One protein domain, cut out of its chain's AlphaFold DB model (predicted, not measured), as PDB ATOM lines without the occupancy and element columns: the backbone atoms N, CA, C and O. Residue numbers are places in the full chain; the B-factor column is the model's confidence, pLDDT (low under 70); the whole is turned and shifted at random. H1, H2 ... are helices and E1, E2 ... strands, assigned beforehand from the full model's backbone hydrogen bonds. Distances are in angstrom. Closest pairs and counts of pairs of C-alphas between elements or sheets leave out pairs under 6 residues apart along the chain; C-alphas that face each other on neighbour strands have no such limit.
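What this domain is: This is residues 3 to 27 and 84 to 181 of the 214 residues of the protein "Protein phosphatase" of Vitrella brassicaformis (UniProt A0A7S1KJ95). A strongly twisted sheet of four short strands, E2, E1, E4 and E5, is covered on one face by two helices, H2 and the longer H4, in two layers, helices on one face of a sheet. The outline is a rod: H3 lies at one end, and H5 and E3 lie at the other. You will find 123 residues printed, with five named helices and five named strands in the order E1 E2 E3 E4 H1 H2 H3 H4 H5 E5. The sheet's order is E2 - E1 - E4 - E5, all antiparallel, and the class is mixed, helices and strands. The whole is compact, with a radius of gyration of the C-alphas of 15.8 A, and spans 53 by 24 by 24 A.

How they stand to each other: Start at E1, residues 3 to 6, which forms a hairpin with edge strand E2, residues 13 to 18; look at N 5 and O 14, 2.9 A apart. On to E4, residues 87 to 91: it is antiparallel to E1 at 144 degrees, with N 4 and O 87 at 2.8 A. Its other neighbour is edge strand E5, residues 175 to 179, antiparallel at 166 degrees, with N 90 and O 176 at 2.8 A. E3, residues 23 to 25, pairs with no named strand. H1, residues 93 to 96, is only just not on the sheet, with 4 pairs of C-alphas within 10 A. H2, residues 101 to 109, is on the sheet at a height of 8.1 A; its closest C-alphas to E2 are Ser 109 and Met 13, 4.9 A. H3, residues 114 to 121, is not on the sheet and is apart from H2. H4, residues 130 to 145, is on the same face as H2, at a height of 8.9 A, over E5; their closest C-alphas are Ala 134 and Val 175, 5.3 A. H4 touches H2 with residues 133 to 137 alone, at a steep tilt of 38 degrees, opposite ways; the closest C-alphas are Ile 133 and Cys 108, 6.7 A. H4 also touches H1, closest at the C-alphas of Ala 141 and Val 95, 5.3 A. H5, residues 153 to 161, is close to H1 but not clearly touching: the closest C-alphas, Pro 153 and Phe 96, are 7.0 A apart. In H2, H3, H4 and H5 every O i to N i+4 pair is within hydrogen-bond range; H1 is too short for one.

Where its parts are: Find C-alpha 3 at (8.534, 10.324, -43.016), where E1 begins; E2 then runs 13.2 A. From C-alpha 130 at (-4.560, 7.221, -45.337), H4 runs 22.5 A to C-alpha 145. E5 runs 13.6 A and ends at C-alpha 179, (0.270, 10.871, -48.519).

The domain as a whole: The two C-alphas farthest apart, His 122 and Gly 162, are 53.5 A apart. Residues 28 to 83 are cut out, and C-alphas 27 and 84 are 34.4 A apart. The link from H5 to E5, residues 162 to 174, is long. Mean pLDDT of the printed part is 95.1; residues 9 to 10 are under 70.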
ATOM      1  N   VAL A   3       8.677  10.287 -41.557       98.06
ATOM      2  CA  VAL A   3       8.534  10.324 -43.016       98.06
ATOM      3  C   VAL A   3       9.019   8.990 -43.546       98.06
ATOM      4  O   VAL A   3      10.186   8.636 -43.346       98.06
ATOM      5  N   LEU A   4       8.123   8.256 -44.194       97.81
ATOM      6  CA  LEU A   4       8.407   6.959 -44.783       97.81
ATOM      7  C   LEU A   4       8.466   7.077 -46.303       97.81
ATOM      8  O   LEU A   4       7.684   7.811 -46.905       97.81
ATOM      9  N   ARG A   5       9.381   6.330 -46.914       96.12
ATOM     10  CA  ARG A   5       9.521   6.237 -48.368       96.12
ATOM     11  C   ARG A   5       9.773   4.802 -48.772       96.12
ATOM     12  O   ARG A   5      10.539   4.098 -48.108       96.12
ATOM     13  N   ARG A   6       9.175   4.395 -49.888       93.25
ATOM     14  CA  ARG A   6       9.456   3.089 -50.472       93.25
ATOM     15  C   ARG A   6      10.828   3.072 -51.130       93.25
ATOM     16  O   ARG A   6      11.193   4.005 -51.849       93.25
ATOM     17  N   GLY A   7      11.596   2.026 -50.844       84.00
ATOM     18  CA  GLY A   7      12.866   1.785 -51.516       84.00
ATOM     19  C   GLY A   7      12.651   1.449 -52.994       84.00
ATOM     20  O   GLY A   7      11.628   0.892 -53.372       84.00
ATOM     21  N   GLY A   8      13.622   1.785 -53.847       70.44
ATOM     22  CA  GLY A   8      13.560   1.431 -55.272       70.44
ATOM     23  C   GLY A   8      13.756  -0.069 -55.537       70.44
ATOM     24  O   GLY A   8      13.197  -0.593 -56.492       70.44
ATOM     25  N   SER A   9      14.535  -0.755 -54.694       66.50
ATOM     26  CA  SER A   9      14.740  -2.213 -54.737       66.50
ATOM     27  C   SER A   9      13.804  -2.979 -53.806       66.50
ATOM     28  O   SER A   9      13.507  -4.148 -54.044       66.50
ATOM     29  N   ASP A  10      13.339  -2.317 -52.750       58.19
ATOM     30  CA  ASP A  10      12.671  -2.962 -51.636       58.19
ATOM     31  C   ASP A  10      11.203  -2.556 -51.685       58.19
ATOM     32  O   ASP A  10      10.866  -1.385 -51.527       58.19
ATOM     33  N   LEU A  11      10.307  -3.532 -51.843       76.75
ATOM     34  CA  LEU A  11       8.850  -3.335 -51.781       76.75
ATOM     35  C   LEU A  11       8.371  -2.762 -50.425       76.75
ATOM     36  O   LEU A  11       7.174  -2.552 -50.224       76.75
ATOM     37  N   TYR A  12       9.294  -2.492 -49.502       90.50
ATOM     38  CA  TYR A  12       9.062  -2.039 -48.146       90.50
ATOM     39  C   TYR A  12       9.271  -0.528 -47.986       90.50
ATOM     40  O   TYR A  12      10.148   0.097 -48.585       90.50
ATOM     41  N   MET A  13       8.451   0.055 -47.120       95.31
ATOM     42  CA  MET A  13       8.630   1.402 -46.600       95.31
ATOM     43  C   MET A  13       9.832   1.442 -45.654       95.31
ATOM     44  O   MET A  13      10.039   0.535 -44.852       95.31
ATOM     45  N   THR A  14      10.602   2.523 -45.719       95.88
ATOM     46  CA  THR A  14      11.745   2.787 -44.837       95.88
ATOM     47  C   THR A  14      11.631   4.175 -44.224       95.88
ATOM     48  O   THR A  14      11.045   5.080 -44.825       95.88
ATOM     49  N   VAL A  15      12.190   4.366 -43.027       96.88
ATOM     50  CA  VAL A  15      12.219   5.679 -42.375       96.88
ATOM     51  C   VAL A  15      13.249   6.574 -43.065       96.88
ATOM     52  O   VAL A  15      14.451   6.382 -42.912       96.88
ATOM     53  N   VAL A  16      12.778   7.599 -43.773       95.88
ATOM     54  CA  VAL A  16      13.632   8.671 -44.316       95.88
ATOM     55  C   VAL A  16      13.989   9.667 -43.225       95.88
ATOM     56  O   VAL A  16      15.114  10.164 -43.156       95.88
ATOM     57  N   ARG A  17      13.017   9.986 -42.368       97.00
ATOM     58  CA  ARG A  17      13.204  10.904 -41.250       97.00
ATOM     59  C   ARG A  17      12.363  10.463 -40.063       97.00
ATOM     60  O   ARG A  17      11.152  10.321 -40.193       97.00
ATOM     61  N   ARG A  18      13.000  10.345 -38.899       96.44
ATOM     62  CA  ARG A  18      12.335  10.342 -37.594       96.44
ATOM     63  C   ARG A  18      12.569  11.687 -36.924       96.44
ATOM     64  O   ARG A  18      13.715  12.112 -36.788       96.44
ATOM     65  N   ILE A  19      11.485  12.360 -36.556       94.94
ATOM     66  CA  ILE A  19      11.551  13.580 -35.750       94.94
ATOM     67  C   ILE A  19      11.812  13.171 -34.306       94.94
ATOM     68  O   ILE A  19      11.160  12.251 -33.804       94.94
ATOM     69  N   LYS A  20      12.785  13.827 -33.672       91.12
ATOM     70  CA  LYS A  20      13.143  13.564 -32.283       91.12
ATOM     71  C   LYS A  20      12.041  14.098 -31.368       91.12
ATOM     72  O   LYS A  20      11.466  15.150 -31.621       91.12
ATOM     73  N   GLU A  21      11.733  13.343 -30.326       88.94
ATOM     74  CA  GLU A  21      10.782  13.766 -29.301       88.94
ATOM     75  C   GLU A  21      11.393  14.875 -28.435       88.94
ATOM     76  O   GLU A  21      12.570  14.803 -28.066       88.94
ATOM     77  N   GLN A  22      10.588  15.887 -28.112       89.69
ATOM     78  CA  GLN A  22      10.975  16.999 -27.242       89.69
ATOM     79  C   GLN A  22      10.616  16.647 -25.797       89.69
ATOM     80  O   GLN A  22       9.443  16.467 -25.462       89.69
ATOM     81  N   GLN A  23      11.639  16.488 -24.960       89.62
ATOM     82  CA  GLN A  23      11.520  16.021 -23.580       89.62
ATOM     83  C   GLN A  23      12.533  16.756 -22.696       89.62
ATOM     84  O   GLN A  23      13.653  17.022 -23.138       89.62
ATOM     85  N   HIS A  24      12.167  17.046 -21.446       87.75
ATOM     86  CA  HIS A  24      13.087  17.597 -20.440       87.75
ATOM     87  C   HIS A  24      13.968  16.505 -19.831       87.75
ATOM     88  O   HIS A  24      15.152  16.720 -19.592       87.75
ATOM     89  N   ASN A  25      13.379  15.329 -19.598       88.56
ATOM     90  CA  ASN A  25      14.011  14.124 -19.059       88.56
ATOM     91  C   ASN A  25      13.329  12.877 -19.643       88.56
ATOM     92  O   ASN A  25      12.323  12.992 -20.344       88.56
ATOM     93  N   TRP A  26      13.849  11.687 -19.330       89.50
ATOM     94  CA  TRP A  26      13.224  10.428 -19.743       89.50
ATOM     95  C   TRP A  26      11.750  10.370 -19.312       89.50
ATOM     96  O   TRP A  26      11.440  10.585 -18.140       89.50
ATOM     97  N   ASN A  27      10.857  10.099 -20.271       89.75
ATOM     98  CA  ASN A  27       9.403  10.048 -20.070       89.75
ATOM     99  C   ASN A  27       8.815  11.339 -19.452       89.75
ATOM    100  O   ASN A  27       7.810  11.311 -18.746       89.75
ATOM    101  N   GLU A  84       6.965  12.852 -53.862       95.06
ATOM    102  CA  GLU A  84       5.679  12.241 -54.178       95.06
ATOM    103  C   GLU A  84       5.692  10.750 -53.827       95.06
ATOM    104  O   GLU A  84       6.675  10.062 -54.095       95.06
ATOM    105  N   GLY A  85       4.617  10.272 -53.202       95.19
ATOM    106  CA  GLY A  85       4.525   8.902 -52.695       95.19
ATOM    107  C   GLY A  85       5.096   8.698 -51.288       95.19
ATOM    108  O   GLY A  85       4.889   7.627 -50.719       95.19
ATOM    109  N   ASP A  86       5.751   9.699 -50.686       97.38
ATOM    110  CA  ASP A  86       6.121   9.630 -49.268       97.38
ATOM    111  C   ASP A  86       4.870   9.553 -48.381       97.38
ATOM    112  O   ASP A  86       3.841  10.183 -48.654       97.38
ATOM    113  N   LEU A  87       4.985   8.816 -47.275       98.25
ATOM    114  CA  LEU A  87       3.960   8.714 -46.242       98.25
ATOM    115  C   LEU A  87       4.415   9.438 -44.979       98.25
ATOM    116  O   LEU A  87       5.423   9.078 -44.367       98.25
ATOM    117  N   LEU A  88       3.646  10.433 -44.557       98.44
ATOM    118  CA  LEU A  88       3.851  11.133 -43.296       98.44
ATOM    119  C   LEU A  88       3.017  10.458 -42.209       98.44
ATOM    120  O   LEU A  88       1.802  10.333 -42.360       98.44
ATOM    121  N   ILE A  89       3.661  10.058 -41.113       98.56
ATOM    122  CA  ILE A  89       3.008   9.504 -39.925       98.56
ATOM    123  C   ILE A  89       3.276  10.418 -38.733       98.56
ATOM    124  O   ILE A  89       4.410  10.565 -38.267       98.56
ATOM    125  N   PHE A  90       2.214  10.987 -38.188       98.06
ATOM    126  CA  PHE A  90       2.224  11.676 -36.907       98.06
ATOM    127  C   PHE A  90       1.496  10.800 -35.898       98.06
ATOM    128  O   PHE A  90       0.495  10.168 -36.223       98.06
ATOM    129  N   GLY A  91       2.009  10.738 -34.680       96.81
ATOM    130  CA  GLY A  91       1.398   9.955 -33.622       96.81
ATOM    131  C   GLY A  91       1.776  10.497 -32.260       96.81
ATOM    132  O   GLY A  91       2.806  11.171 -32.138       96.81
ATOM    133  N   THR A  92       0.939  10.216 -31.268       95.94
ATOM    134  CA  THR A  92       1.282  10.414 -29.856       95.94
ATOM    135  C   THR A  92       2.349   9.409 -29.424       95.94
ATOM    136  O   THR A  92       2.664   8.451 -30.144       95.94
ATOM    137  N   ASP A  93       2.926   9.631 -28.248       95.06
ATOM    138  CA  ASP A  93       3.829   8.682 -27.599       95.06
ATOM    139  C   ASP A  93       3.181   7.303 -27.441       95.06
ATOM    140  O   ASP A  93       3.837   6.322 -27.757       95.06
ATOM    141  N   GLY A  94       1.876   7.204 -27.163       96.56
ATOM    142  CA  GLY A  94       1.150   5.927 -27.133       96.56
ATOM    143  C   GLY A  94       1.362   5.025 -28.366       96.56
ATOM    144  O   GLY A  94       1.310   3.797 -28.256       96.56
ATOM    145  N   VAL A  95       1.669   5.598 -29.539       98.19
ATOM    146  CA  VAL A  95       2.073   4.842 -30.739       98.19
ATOM    147  C   VAL A  95       3.529   4.389 -30.642       98.19
ATOM    148  O   VAL A  95       3.824   3.201 -30.786       98.19
ATOM    149  N   PHE A  96       4.445   5.338 -30.442       97.31
ATOM    150  CA  PHE A  96       5.891   5.118 -30.542       97.31
ATOM    151  C   PHE A  96       6.501   4.446 -29.307       97.31
ATOM    152  O   PHE A  96       7.570   3.851 -29.410       97.31
ATOM    153  N   ASP A  97       5.803   4.480 -28.176       97.25
ATOM    154  CA  ASP A  97       6.120   3.740 -26.960       97.25
ATOM    155  C   ASP A  97       5.847   2.253 -27.126       97.25
ATOM    156  O   ASP A  97       6.542   1.437 -26.523       97.25
ATOM    157  N   ASN A  98       4.871   1.895 -27.965       98.50
ATOM    158  CA  ASN A  98       4.412   0.522 -28.134       98.50
ATOM    159  C   ASN A  98       4.922  -0.129 -29.426       98.50
ATOM    160  O   ASN A  98       5.218  -1.321 -29.413       98.50
ATOM    161  N   LEU A  99       5.097   0.619 -30.517       98.50
ATOM    162  CA  LEU A  99       5.561   0.090 -31.805       98.50
ATOM    163  C   LEU A  99       6.966   0.572 -32.157       98.50
ATOM    164  O   LEU A  99       7.248   1.770 -32.152       98.50
ATOM    165  N   HIS A 100       7.836  -0.352 -32.563       98.06
ATOM    166  CA  HIS A 100       9.113   0.025 -33.160       98.06
ATOM    167  C   HIS A 100       8.934   0.575 -34.578       98.06
ATOM    168  O   HIS A 100       8.036   0.168 -35.315       98.06
ATOM    169  N   ASP A 101       9.884   1.403 -35.015       97.75
ATOM    170  CA  ASP A 101       9.914   1.955 -36.375       97.75
ATOM    171  C   ASP A 101       9.813   0.880 -37.467       97.75
ATOM    172  O   ASP A 101       9.130   1.086 -38.468       97.75
ATOM    173  N   TYR A 102      10.448  -0.282 -37.275       96.88
ATOM    174  CA  TYR A 102      10.375  -1.379 -38.245       96.88
ATOM    175  C   TYR A 102       8.977  -2.016 -38.312       96.88
ATOM    176  O   TYR A 102       8.569  -2.459 -39.382       96.88
ATOM    177  N   GLU A 103       8.224  -2.041 -37.206       97.94
ATOM    178  CA  GLU A 103       6.839  -2.536 -37.175       97.94
ATOM    179  C   GLU A 103       5.915  -1.552 -37.897       97.94
ATOM    180  O   GLU A 103       5.088  -1.962 -38.713       97.94
ATOM    181  N   VAL A 104       6.110  -0.248 -37.662       98.44
ATOM    182  CA  VAL A 104       5.405   0.818 -38.390       98.44
ATOM    183  C   VAL A 104       5.694   0.718 -39.890       98.44
ATOM    184  O   VAL A 104       4.767   0.698 -40.696       98.44
ATOM    185  N   CYS A 105       6.965   0.581 -40.275       97.62
ATOM    186  CA  CYS A 105       7.368   0.412 -41.670       97.62
ATOM    187  C   CYS A 105       6.741  -0.832 -42.309       97.62
ATOM    188  O   CYS A 105       6.214  -0.743 -43.418       97.62
ATOM    189  N   ALA A 106       6.753  -1.976 -41.622       96.56
ATOM    190  CA  ALA A 106       6.169  -3.214 -42.130       96.56
ATOM    191  C   ALA A 106       4.664  -3.066 -42.398       96.56
ATOM    192  O   ALA A 106       4.199  -3.423 -43.479       96.56
ATOM    193  N   LEU A 107       3.914  -2.465 -41.466       97.38
ATOM    194  CA  LEU A 107       2.484  -2.199 -41.649       97.38
ATOM    195  C   LEU A 107       2.229  -1.227 -42.808       97.38
ATOM    196  O   LEU A 107       1.379  -1.488 -43.657       97.38
ATOM    197  N   CYS A 108       2.992  -0.136 -42.892       97.31
ATOM    198  CA  CYS A 108       2.851   0.845 -43.969       97.31
ATOM    199  C   CYS A 108       3.286   0.309 -45.341       97.31
ATOM    200  O   CYS A 108       2.831   0.817 -46.362       97.31
ATOM    201  N   SER A 109       4.124  -0.729 -45.390       96.12
ATOM    202  CA  SER A 109       4.547  -1.362 -46.647       96.12
ATOM    203  C   SER A 109       3.391  -2.037 -47.386       96.12
ATOM    204  O   SER A 109       3.454  -2.167 -48.604       96.12
ATOM    205  N   LEU A 110       2.328  -2.420 -46.671       95.25
ATOM    206  CA  LEU A 110       1.118  -3.014 -47.247       95.25
ATOM    207  C   LEU A 110       0.224  -1.992 -47.964       95.25
ATOM    208  O   LEU A 110      -0.713  -2.381 -48.656       95.25
ATOM    209  N   ALA A 111       0.472  -0.696 -47.766       96.19
ATOM    210  CA  ALA A 111      -0.315   0.369 -48.364       96.19
ATOM    211  C   ALA A 111       0.247   0.769 -49.734       96.19
ATOM    212  O   ALA A 111       1.458   0.758 -49.926       96.19
ATOM    213  N   THR A 112      -0.621   1.197 -50.647       95.75
ATOM    214  CA  THR A 112      -0.253   1.736 -51.967       95.75
ATOM    215  C   THR A 112      -0.499   3.240 -51.987       95.75
ATOM    216  O   THR A 112      -1.615   3.684 -51.712       95.75
ATOM    217  N   SER A 113       0.509   4.042 -52.318       95.75
ATOM    218  CA  SER A 113       0.351   5.497 -52.432       95.75
ATOM    219  C   SER A 113      -0.420   5.900 -53.703       95.75
ATOM    220  O   SER A 113      -0.431   5.153 -54.684       95.75
ATOM    221  N   PRO A 114      -1.019   7.106 -53.760       95.88
ATOM    222  CA  PRO A 114      -1.627   7.639 -54.986       95.88
ATOM    223  C   PRO A 114      -0.664   7.742 -56.178       95.88
ATOM    224  O   PRO A 114      -1.068   7.597 -57.331       95.88
ATOM    225  N   TRP A 115       0.621   7.998 -55.922       94.38
ATOM    226  CA  TRP A 115       1.653   8.024 -56.963       94.38
ATOM    227  C   TRP A 115       1.920   6.623 -57.529       94.38
ATOM    228  O   TRP A 115       1.868   6.440 -58.743       94.38
ATOM    229  N   GLU A 116       2.092   5.621 -56.663       93.06
ATOM    230  CA  GLU A 116       2.253   4.215 -57.069       93.06
ATOM    231  C   GLU A 116       1.015   3.705 -57.811       93.06
ATOM    232  O   GLU A 116       1.131   3.040 -58.840       93.06
ATOM    233  N   ALA A 117      -0.174   4.072 -57.330       94.75
ATOM    234  CA  ALA A 117      -1.439   3.687 -57.936       94.75
ATOM    235  C   ALA A 117      -1.568   4.184 -59.389       94.75
ATOM    236  O   ALA A 117      -1.960   3.434 -60.287       94.75
ATOM    237  N   ARG A 118      -1.164   5.436 -59.641       93.94
ATOM    238  CA  ARG A 118      -1.104   6.016 -60.992       93.94
ATOM    239  C   ARG A 118      -0.010   5.390 -61.853       93.94
ATOM    240  O   ARG A 118      -0.254   5.137 -63.031       93.94
ATOM    241  N   LEU A 119       1.171   5.151 -61.285       91.50
ATOM    242  CA  LEU A 119       2.331   4.661 -62.029       91.50
ATOM    243  C   LEU A 119       2.168   3.205 -62.484       91.50
ATOM    244  O   LEU A 119       2.453   2.901 -63.638       91.50
ATOM    245  N   PHE A 120       1.719   2.321 -61.593       91.62
ATOM    246  CA  PHE A 120       1.706   0.876 -61.846       91.62
ATOM    247  C   PHE A 120       0.353   0.339 -62.308       91.62
ATOM    248  O   PHE A 120       0.313  -0.656 -63.026       91.62
ATOM    249  N   TYR A 121      -0.748   0.981 -61.910       92.88
ATOM    250  CA  TYR A 121      -2.099   0.496 -62.216       92.88
ATOM    251  C   TYR A 121      -2.920   1.464 -63.067       92.88
ATOM    252  O   TYR A 121      -4.064   1.155 -63.396       92.88
ATOM    253  N   HIS A 122      -2.373   2.640 -63.401       93.75
ATOM    254  CA  HIS A 122      -3.076   3.699 -64.133       93.75
ATOM    255  C   HIS A 122      -4.436   4.072 -63.518       93.75
ATOM    256  O   HIS A 122      -5.347   4.514 -64.216       93.75
ATOM    257  N   ASN A 123      -4.584   3.892 -62.200       93.94
ATOM    258  CA  ASN A 123      -5.831   4.132 -61.489       93.94
ATOM    259  C   ASN A 123      -5.551   4.553 -60.043       93.94
ATOM    260  O   ASN A 123      -5.240   3.728 -59.185       93.94
ATOM    261  N   GLU A 124      -5.705   5.846 -59.760       93.12
ATOM    262  CA  GLU A 124      -5.474   6.418 -58.428       93.12
ATOM    263  C   GLU A 124      -6.449   5.889 -57.362       93.12
ATOM    264  O   GLU A 124      -6.101   5.834 -56.180       93.12
ATOM    265  N   ALA A 125      -7.638   5.421 -57.762       94.81
ATOM    266  CA  ALA A 125      -8.632   4.866 -56.842       94.81
ATOM    267  C   ALA A 125      -8.181   3.548 -56.185       94.81
ATOM    268  O   ALA A 125      -8.781   3.119 -55.204       94.81
ATOM    269  N   LEU A 126      -7.115   2.919 -56.696       96.00
ATOM    270  CA  LEU A 126      -6.481   1.745 -56.084       96.00
ATOM    271  C   LEU A 126      -5.475   2.110 -54.980       96.00
ATOM    272  O   LEU A 126      -4.845   1.226 -54.397       96.00
ATOM    273  N   SER A 127      -5.304   3.399 -54.682       96.88
ATOM    274  CA  SER A 127      -4.490   3.833 -53.550       96.88
ATOM    275  C   SER A 127      -5.149   3.489 -52.215       96.88
ATOM    276  O   SER A 127      -6.369   3.474 -52.045       96.88
ATOM    277  N   THR A 128      -4.319   3.201 -51.220       98.06
ATOM    278  CA  THR A 128      -4.776   2.974 -49.855       98.06
ATOM    279  C   THR A 128      -5.103   4.309 -49.206       98.06
ATOM    280  O   THR A 128      -4.218   5.140 -48.992       98.06
ATOM    281  N   HIS A 129      -6.368   4.498 -48.838       98.12
ATOM    282  CA  HIS A 129      -6.794   5.696 -48.126       98.12
ATOM    283  C   HIS A 129      -6.018   5.850 -46.796       98.12
ATOM    284  O   HIS A 129      -5.935   4.882 -46.031       98.12
ATOM    285  N   PRO A 130      -5.461   7.036 -46.481       98.00
ATOM    286  CA  PRO A 130      -4.560   7.221 -45.337       98.00
ATOM    287  C   PRO A 130      -5.202   6.893 -43.982       98.00
ATOM    288  O   PRO A 130      -4.540   6.359 -43.098       98.00
ATOM    289  N   ASP A 131      -6.506   7.122 -43.831       98.50
ATOM    290  CA  ASP A 131      -7.261   6.743 -42.627       98.50
ATOM    291  C   ASP A 131      -7.195   5.229 -42.321       98.50
ATOM    292  O   ASP A 131      -7.085   4.829 -41.161       98.50
ATOM    293  N   ASN A 132      -7.144   4.364 -43.344       98.62
ATOM    294  CA  ASN A 132      -6.969   2.924 -43.127       98.62
ATOM    295  C   ASN A 132      -5.596   2.608 -42.524       98.62
ATOM    296  O   ASN A 132      -5.488   1.732 -41.665       98.62
ATOM    297  N   ILE A 133      -4.566   3.350 -42.934       98.62
ATOM    298  CA  ILE A 133      -3.203   3.215 -42.415       98.62
ATOM    299  C   ILE A 133      -3.152   3.701 -40.964       98.62
ATOM    300  O   ILE A 133      -2.665   2.982 -40.094       98.62
ATOM    301  N   ALA A 134      -3.714   4.882 -40.688       98.81
ATOM    302  CA  ALA A 134      -3.783   5.441 -39.340       98.81
ATOM    303  C   ALA A 134      -4.502   4.487 -38.373       98.81
ATOM    304  O   ALA A 134      -3.981   4.179 -37.300       98.81
ATOM    305  N   ARG A 135      -5.650   3.934 -38.785       98.75
ATOM    306  CA  ARG A 135      -6.409   2.959 -37.992       98.75
ATOM    307  C   ARG A 135      -5.633   1.666 -37.750       98.75
ATOM    308  O   ARG A 135      -5.709   1.117 -36.651       98.75
ATOM    309  N   ALA A 136      -4.913   1.162 -38.752       98.69
ATOM    310  CA  ALA A 136      -4.101  -0.045 -38.609       98.69
ATOM    311  C   ALA A 136      -2.979   0.157 -37.581       98.69
ATOM    312  O   ALA A 136      -2.820  -0.668 -36.682       98.69
ATOM    313  N   LEU A 137      -2.263   1.284 -37.661       98.81
ATOM    314  CA  LEU A 137      -1.213   1.640 -36.705       98.81
ATOM    315  C   LEU A 137      -1.770   1.844 -35.291       98.81
ATOM    316  O   LEU A 137      -1.219   1.293 -34.341       98.81
ATOM    317  N   ALA A 138      -2.887   2.564 -35.151       98.81
ATOM    318  CA  ALA A 138      -3.517   2.799 -33.854       98.81
ATOM    319  C   ALA A 138      -3.954   1.485 -33.188       98.81
ATOM    320  O   ALA A 138      -3.674   1.260 -32.014       98.81
ATOM    321  N   LYS A 139      -4.577   0.571 -33.947       98.75
ATOM    322  CA  LYS A 139      -4.961  -0.757 -33.442       98.75
ATOM    323  C   LYS A 139      -3.750  -1.603 -33.062       98.75
ATOM    324  O   LYS A 139      -3.778  -2.251 -32.021       98.75
ATOM    325  N   ALA A 140      -2.700  -1.603 -33.884       98.69
ATOM    326  CA  ALA A 140      -1.477  -2.338 -33.583       98.69
ATOM    327  C   ALA A 140      -0.830  -1.832 -32.283       98.69
ATOM    328  O   ALA A 140      -0.487  -2.641 -31.424       98.69
ATOM    329  N   ALA A 141      -0.737  -0.510 -32.107       98.69
ATOM    330  CA  ALA A 141      -0.237   0.103 -30.880       98.69
ATOM    331  C   ALA A 141      -1.123  -0.235 -29.671       98.69
ATOM    332  O   ALA A 141      -0.597  -0.609 -28.629       98.69
ATOM    333  N   PHE A 142      -2.450  -0.189 -29.825       98.69
ATOM    334  CA  PHE A 142      -3.403  -0.511 -28.760       98.69
ATOM    335  C   PHE A 142      -3.290  -1.963 -28.289       98.69
ATOM    336  O   PHE A 142      -3.151  -2.226 -27.102       98.69
ATOM    337  N   PHE A 143      -3.298  -2.940 -29.197       98.50
ATOM    338  CA  PHE A 143      -3.159  -4.337 -28.772       98.50
ATOM    339  C   PHE A 143      -1.789  -4.610 -28.152       98.50
ATOM    340  O   PHE A 143      -1.681  -5.381 -27.202       98.50
ATOM    341  N   ARG A 144      -0.747  -3.948 -28.661       98.44
ATOM    342  CA  ARG A 144       0.603  -4.046 -28.115       98.44
ATOM    343  C   ARG A 144       0.719  -3.399 -26.733       98.44
ATOM    344  O   ARG A 144       1.461  -3.921 -25.909       98.44
ATOM    345  N   SER A 145      -0.023  -2.323 -26.465       98.44
ATOM    346  CA  SER A 145      -0.018  -1.637 -25.170       98.44
ATOM    347  C   SER A 145      -0.627  -2.477 -24.045       98.44
ATOM    348  O   SER A 145      -0.216  -2.345 -22.897       98.44
ATOM    349  N   LEU A 146      -1.547  -3.388 -24.379       98.25
ATOM    350  CA  LEU A 146      -2.186  -4.311 -23.435       98.25
ATOM    351  C   LEU A 146      -1.390  -5.604 -23.187       98.25
ATOM    352  O   LEU A 146      -1.704  -6.357 -22.264       98.25
ATOM    353  N   ASP A 147      -0.375  -5.894 -24.004       97.88
ATOM    354  CA  ASP A 147       0.436  -7.104 -23.870       97.88
ATOM    355  C   ASP A 147       1.516  -6.914 -22.793       97.88
ATOM    356  O   ASP A 147       2.562  -6.303 -23.014       97.88
ATOM    357  N   SER A 148       1.291  -7.502 -21.617       96.88
ATOM    358  CA  SER A 148       2.220  -7.449 -20.477       96.88
ATOM    359  C   SER A 148       3.570  -8.132 -20.728       96.88
ATOM    360  O   SER A 148       4.505  -7.962 -19.945       96.88
ATOM    361  N   ARG A 149       3.708  -8.896 -21.817       96.25
ATOM    362  CA  ARG A 149       4.957  -9.560 -22.215       96.25
ATOM    363  C   ARG A 149       5.596  -8.931 -23.448       96.25
ATOM    364  O   ARG A 149       6.676  -9.370 -23.854       96.25
ATOM    365  N   ALA A 150       4.975  -7.906 -24.024       95.62
ATOM    366  CA  ALA A 150       5.522  -7.215 -25.172       95.62
ATOM    367  C   ALA A 150       6.896  -6.613 -24.865       95.62
ATOM    368  O   ALA A 150       7.138  -5.999 -23.826       95.62
ATOM    369  N   ARG A 151       7.811  -6.748 -25.826       95.62
ATOM    370  CA  ARG A 151       9.071  -6.007 -25.828       95.62
ATOM    371  C   ARG A 151       8.837  -4.736 -26.622       95.62
ATOM    372  O   ARG A 151       8.900  -4.782 -27.842       95.62
ATOM    373  N   THR A 152       8.544  -3.641 -25.939       97.81
ATOM    374  CA  THR A 152       8.202  -2.358 -26.563       97.81
ATOM    375  C   THR A 152       9.369  -1.365 -26.509       97.81
ATOM    376  O   THR A 152      10.295  -1.541 -25.701       97.81
ATOM    377  N   PRO A 153       9.373  -0.322 -27.362       97.19
ATOM    378  CA  PRO A 153      10.307   0.794 -27.237       97.19
ATOM    379  C   PRO A 153      10.311   1.422 -25.840       97.19
ATOM    380  O   PRO A 153      11.395   1.651 -25.300       97.19
ATOM    381  N   PHE A 154       9.140   1.613 -25.224       97.25
ATOM    382  CA  PHE A 154       9.033   2.186 -23.885       97.25
ATOM    383  C   PHE A 154       9.679   1.301 -22.822       97.25
ATOM    384  O   PHE A 154      10.538   1.774 -22.083       97.25
ATOM    385  N   ALA A 155       9.368  -0.002 -22.797       97.12
ATOM    386  CA  ALA A 155       9.992  -0.929 -21.850       97.12
ATOM    387  C   ALA A 155      11.523  -0.963 -22.006       97.12
ATOM    388  O   ALA A 155      12.266  -1.022 -21.026       97.12
ATOM    389  N   ARG A 156      12.020  -0.861 -23.246       96.38
ATOM    390  CA  ARG A 156      13.460  -0.734 -23.516       96.38
ATOM    391  C   ARG A 156      14.027   0.598 -23.013       96.38
ATOM    392  O   ARG A 156      15.158   0.618 -22.529       96.38
ATOM    393  N   GLY A 157      13.284   1.692 -23.162       95.31
ATOM    394  CA  GLY A 157      13.636   3.009 -22.636       95.31
ATOM    395  C   GLY A 157      13.723   3.013 -21.111       95.31
ATOM    396  O   GLY A 157      14.746   3.426 -20.577       95.31
ATOM    397  N   ALA A 158      12.715   2.460 -20.435       95.88
ATOM    398  CA  ALA A 158      12.662   2.320 -18.981       95.88
ATOM    399  C   ALA A 158      13.862   1.544 -18.437       95.88
ATOM    400  O   ALA A 158      14.590   2.048 -17.586       95.88
ATOM    401  N   ALA A 159      14.165   0.384 -19.024       95.00
ATOM    402  CA  ALA A 159      15.328  -0.404 -18.624       95.00
ATOM    403  C   ALA A 159      16.652   0.377 -18.753       95.00
ATOM    404  O   ALA A 159      17.541   0.228 -17.919       95.00
ATOM    405  N   ARG A 160      16.797   1.231 -19.779       95.38
ATOM    406  CA  ARG A 160      17.985   2.093 -19.949       95.38
ATOM    407  C   ARG A 160      18.034   3.249 -18.954       95.38
ATOM    408  O   ARG A 160      19.126   3.697 -18.627       95.38
ATOM    409  N   ALA A 161      16.877   3.723 -18.502       94.12
ATOM    410  CA  ALA A 161      16.756   4.751 -17.476       94.12
ATOM    411  C   ALA A 161      16.915   4.196 -16.046       94.12
ATOM    412  O   ALA A 161      16.947   4.974 -15.100       94.12
ATOM    413  N   GLY A 162      17.050   2.873 -15.884       95.25
ATOM    414  CA  GLY A 162      17.127   2.219 -14.574       95.25
ATOM    415  C   GLY A 162      15.761   1.958 -13.933       95.25
ATOM    416  O   GLY A 162      15.697   1.638 -12.750       95.25
ATOM    417  N   GLU A 163      14.684   2.071 -14.707       93.31
ATOM    418  CA  GLU A 163      13.305   1.933 -14.246       93.31
ATOM    419  C   GLU A 163      12.782   0.518 -14.504       93.31
ATOM    420  O   GLU A 163      12.941  -0.052 -15.591       93.31
ATOM    421  N   ALA A 164      12.138  -0.064 -13.494       93.31
ATOM    422  CA  ALA A 164      11.577  -1.405 -13.577       93.31
ATOM    423  C   ALA A 164      10.218  -1.372 -14.298       93.31
ATOM    424  O   ALA A 164       9.181  -1.133 -13.682       93.31
ATOM    425  N   PHE A 165      10.222  -1.637 -15.607       95.75
ATOM    426  CA  PHE A 165       9.008  -1.711 -16.423       95.75
ATOM    427  C   PHE A 165       9.069  -2.867 -17.434       95.75
ATOM    428  O   PHE A 165      10.111  -3.122 -18.041       95.75
ATOM    429  N   GLN A 166       7.941  -3.547 -17.654       95.25
ATOM    430  CA  GLN A 166       7.806  -4.645 -18.614       95.25
ATOM    431  C   GLN A 166       6.456  -4.574 -19.339       95.25
ATOM    432  O   GLN A 166       5.445  -4.235 -18.730       95.25
ATOM    433  N   GLY A 167       6.442  -4.968 -20.616       97.06
ATOM    434  CA  GLY A 167       5.227  -5.059 -21.421       97.06
ATOM    435  C   GLY A 167       4.943  -3.806 -22.243       97.06
ATOM    436  O   GLY A 167       5.818  -2.969 -22.486       97.06
ATOM    437  N   GLY A 168       3.706  -3.707 -22.713       97.62
ATOM    438  CA  GLY A 168       3.151  -2.498 -23.304       97.62
ATOM    439  C   GLY A 168       2.870  -1.407 -22.272       97.62
ATOM    440  O   GLY A 168       2.726  -1.683 -21.082       97.62
ATOM    441  N   LYS A 169       2.799  -0.160 -22.741       97.31
ATOM    442  CA  LYS A 169       2.392   1.008 -21.951       97.31
ATOM    443  C   LYS A 169       1.001   1.450 -22.418       97.31
ATOM    444  O   LYS A 169       0.912   2.050 -23.493       97.31
ATOM    445  N   PRO A 170      -0.078   1.134 -21.675       96.69
ATOM    446  CA  PRO A 170      -1.409   1.666 -21.957       96.69
ATOM    447  C   PRO A 170      -1.395   3.196 -21.879       96.69
ATOM    448  O   PRO A 170      -1.007   3.747 -20.851       96.69
ATOM    449  N   ASP A 171      -1.788   3.863 -22.963       95.19
ATOM    450  CA  ASP A 171      -1.782   5.324 -23.091       95.19
ATOM    451  C   ASP A 171      -2.787   5.765 -24.170       95.19
ATOM    452  O   ASP A 171      -3.294   4.927 -24.929       95.19
ATOM    453  N   ASP A 172      -3.048   7.066 -24.268       97.19
ATOM    454  CA  ASP A 172      -3.871   7.636 -25.331       97.19
ATOM    455  C   ASP A 172      -3.157   7.539 -26.692       97.19
ATOM    456  O   ASP A 172      -2.032   8.004 -26.904       97.19
ATOM    457  N   ILE A 173      -3.838   6.933 -27.667       98.25
ATOM    458  CA  ILE A 173      -3.276   6.646 -28.990       98.25
ATOM    459  C   ILE A 173      -3.996   7.476 -30.042       98.25
ATOM    460  O   ILE A 173      -5.156   7.234 -30.367       98.25
ATOM    461  N   THR A 174      -3.267   8.414 -30.641       98.12
ATOM    462  CA  THR A 174      -3.718   9.159 -31.820       98.12
ATOM    463  C   THR A 174      -2.710   8.980 -32.946       98.12
ATOM    464  O   THR A 174      -1.505   9.054 -32.719       98.12
ATOM    465  N   VAL A 175      -3.203   8.755 -34.168       98.69
ATOM    466  CA  VAL A 175      -2.388   8.640 -35.385       98.69
ATOM    467  C   VAL A 175      -2.991   9.520 -36.474       98.69
ATOM    468  O   VAL A 175      -4.189   9.449 -36.736       98.69
ATOM    469  N   LEU A 176      -2.151  10.290 -37.159       98.62
ATOM    470  CA  LEU A 176      -2.467  10.942 -38.422       98.62
ATOM    471  C   LEU A 176      -1.532  10.393 -39.498       98.62
ATOM    472  O   LEU A 176      -0.314  10.360 -39.322       98.62
ATOM    473  N   ALA A 177      -2.113   9.980 -40.619       98.62
ATOM    474  CA  ALA A 177      -1.385   9.539 -41.799       98.62
ATOM    475  C   ALA A 177      -1.718  10.457 -42.978       98.62
ATOM    476  O   ALA A 177      -2.874  10.840 -43.153       98.62
ATOM    477  N   ALA A 178      -0.721  10.804 -43.789       98.44
ATOM    478  CA  ALA A 178      -0.916  11.632 -44.975       98.44
ATOM    479  C   ALA A 178       0.029  11.223 -46.106       98.44
ATOM    480  O   ALA A 178       1.236  11.089 -45.899       98.44
ATOM    481  N   TRP A 179      -0.521  11.064 -47.308       97.88
ATOM    482  CA  TRP A 179       0.270  10.871 -48.519       97.88
ATOM    483  C   TRP A 179       0.758  12.208 -49.063       97.88
ATOM    484  O   TRP A 179      -0.012  13.164 -49.155       97.88
ATOM    485  N   VAL A 180       2.016  12.250 -49.486       97.25
ATOM    486  CA  VAL A 180       2.548  13.368 -50.262       97.25
ATOM    487  C   VAL A 180       2.170  13.163 -51.725       97.25
ATOM    488  O   VAL A 180       2.622  12.217 -52.373       97.25
ATOM    489  N   THR A 181       1.342  14.062 -52.249       94.56
ATOM    490  CA  THR A 181       0.950  14.107 -53.659       94.56
ATOM    491  C   THR A 181       1.365  15.442 -54.259       94.56
ATOM    492  O   THR A 181       1.385  16.468 -53.571       94.56
TER     493      THR A 181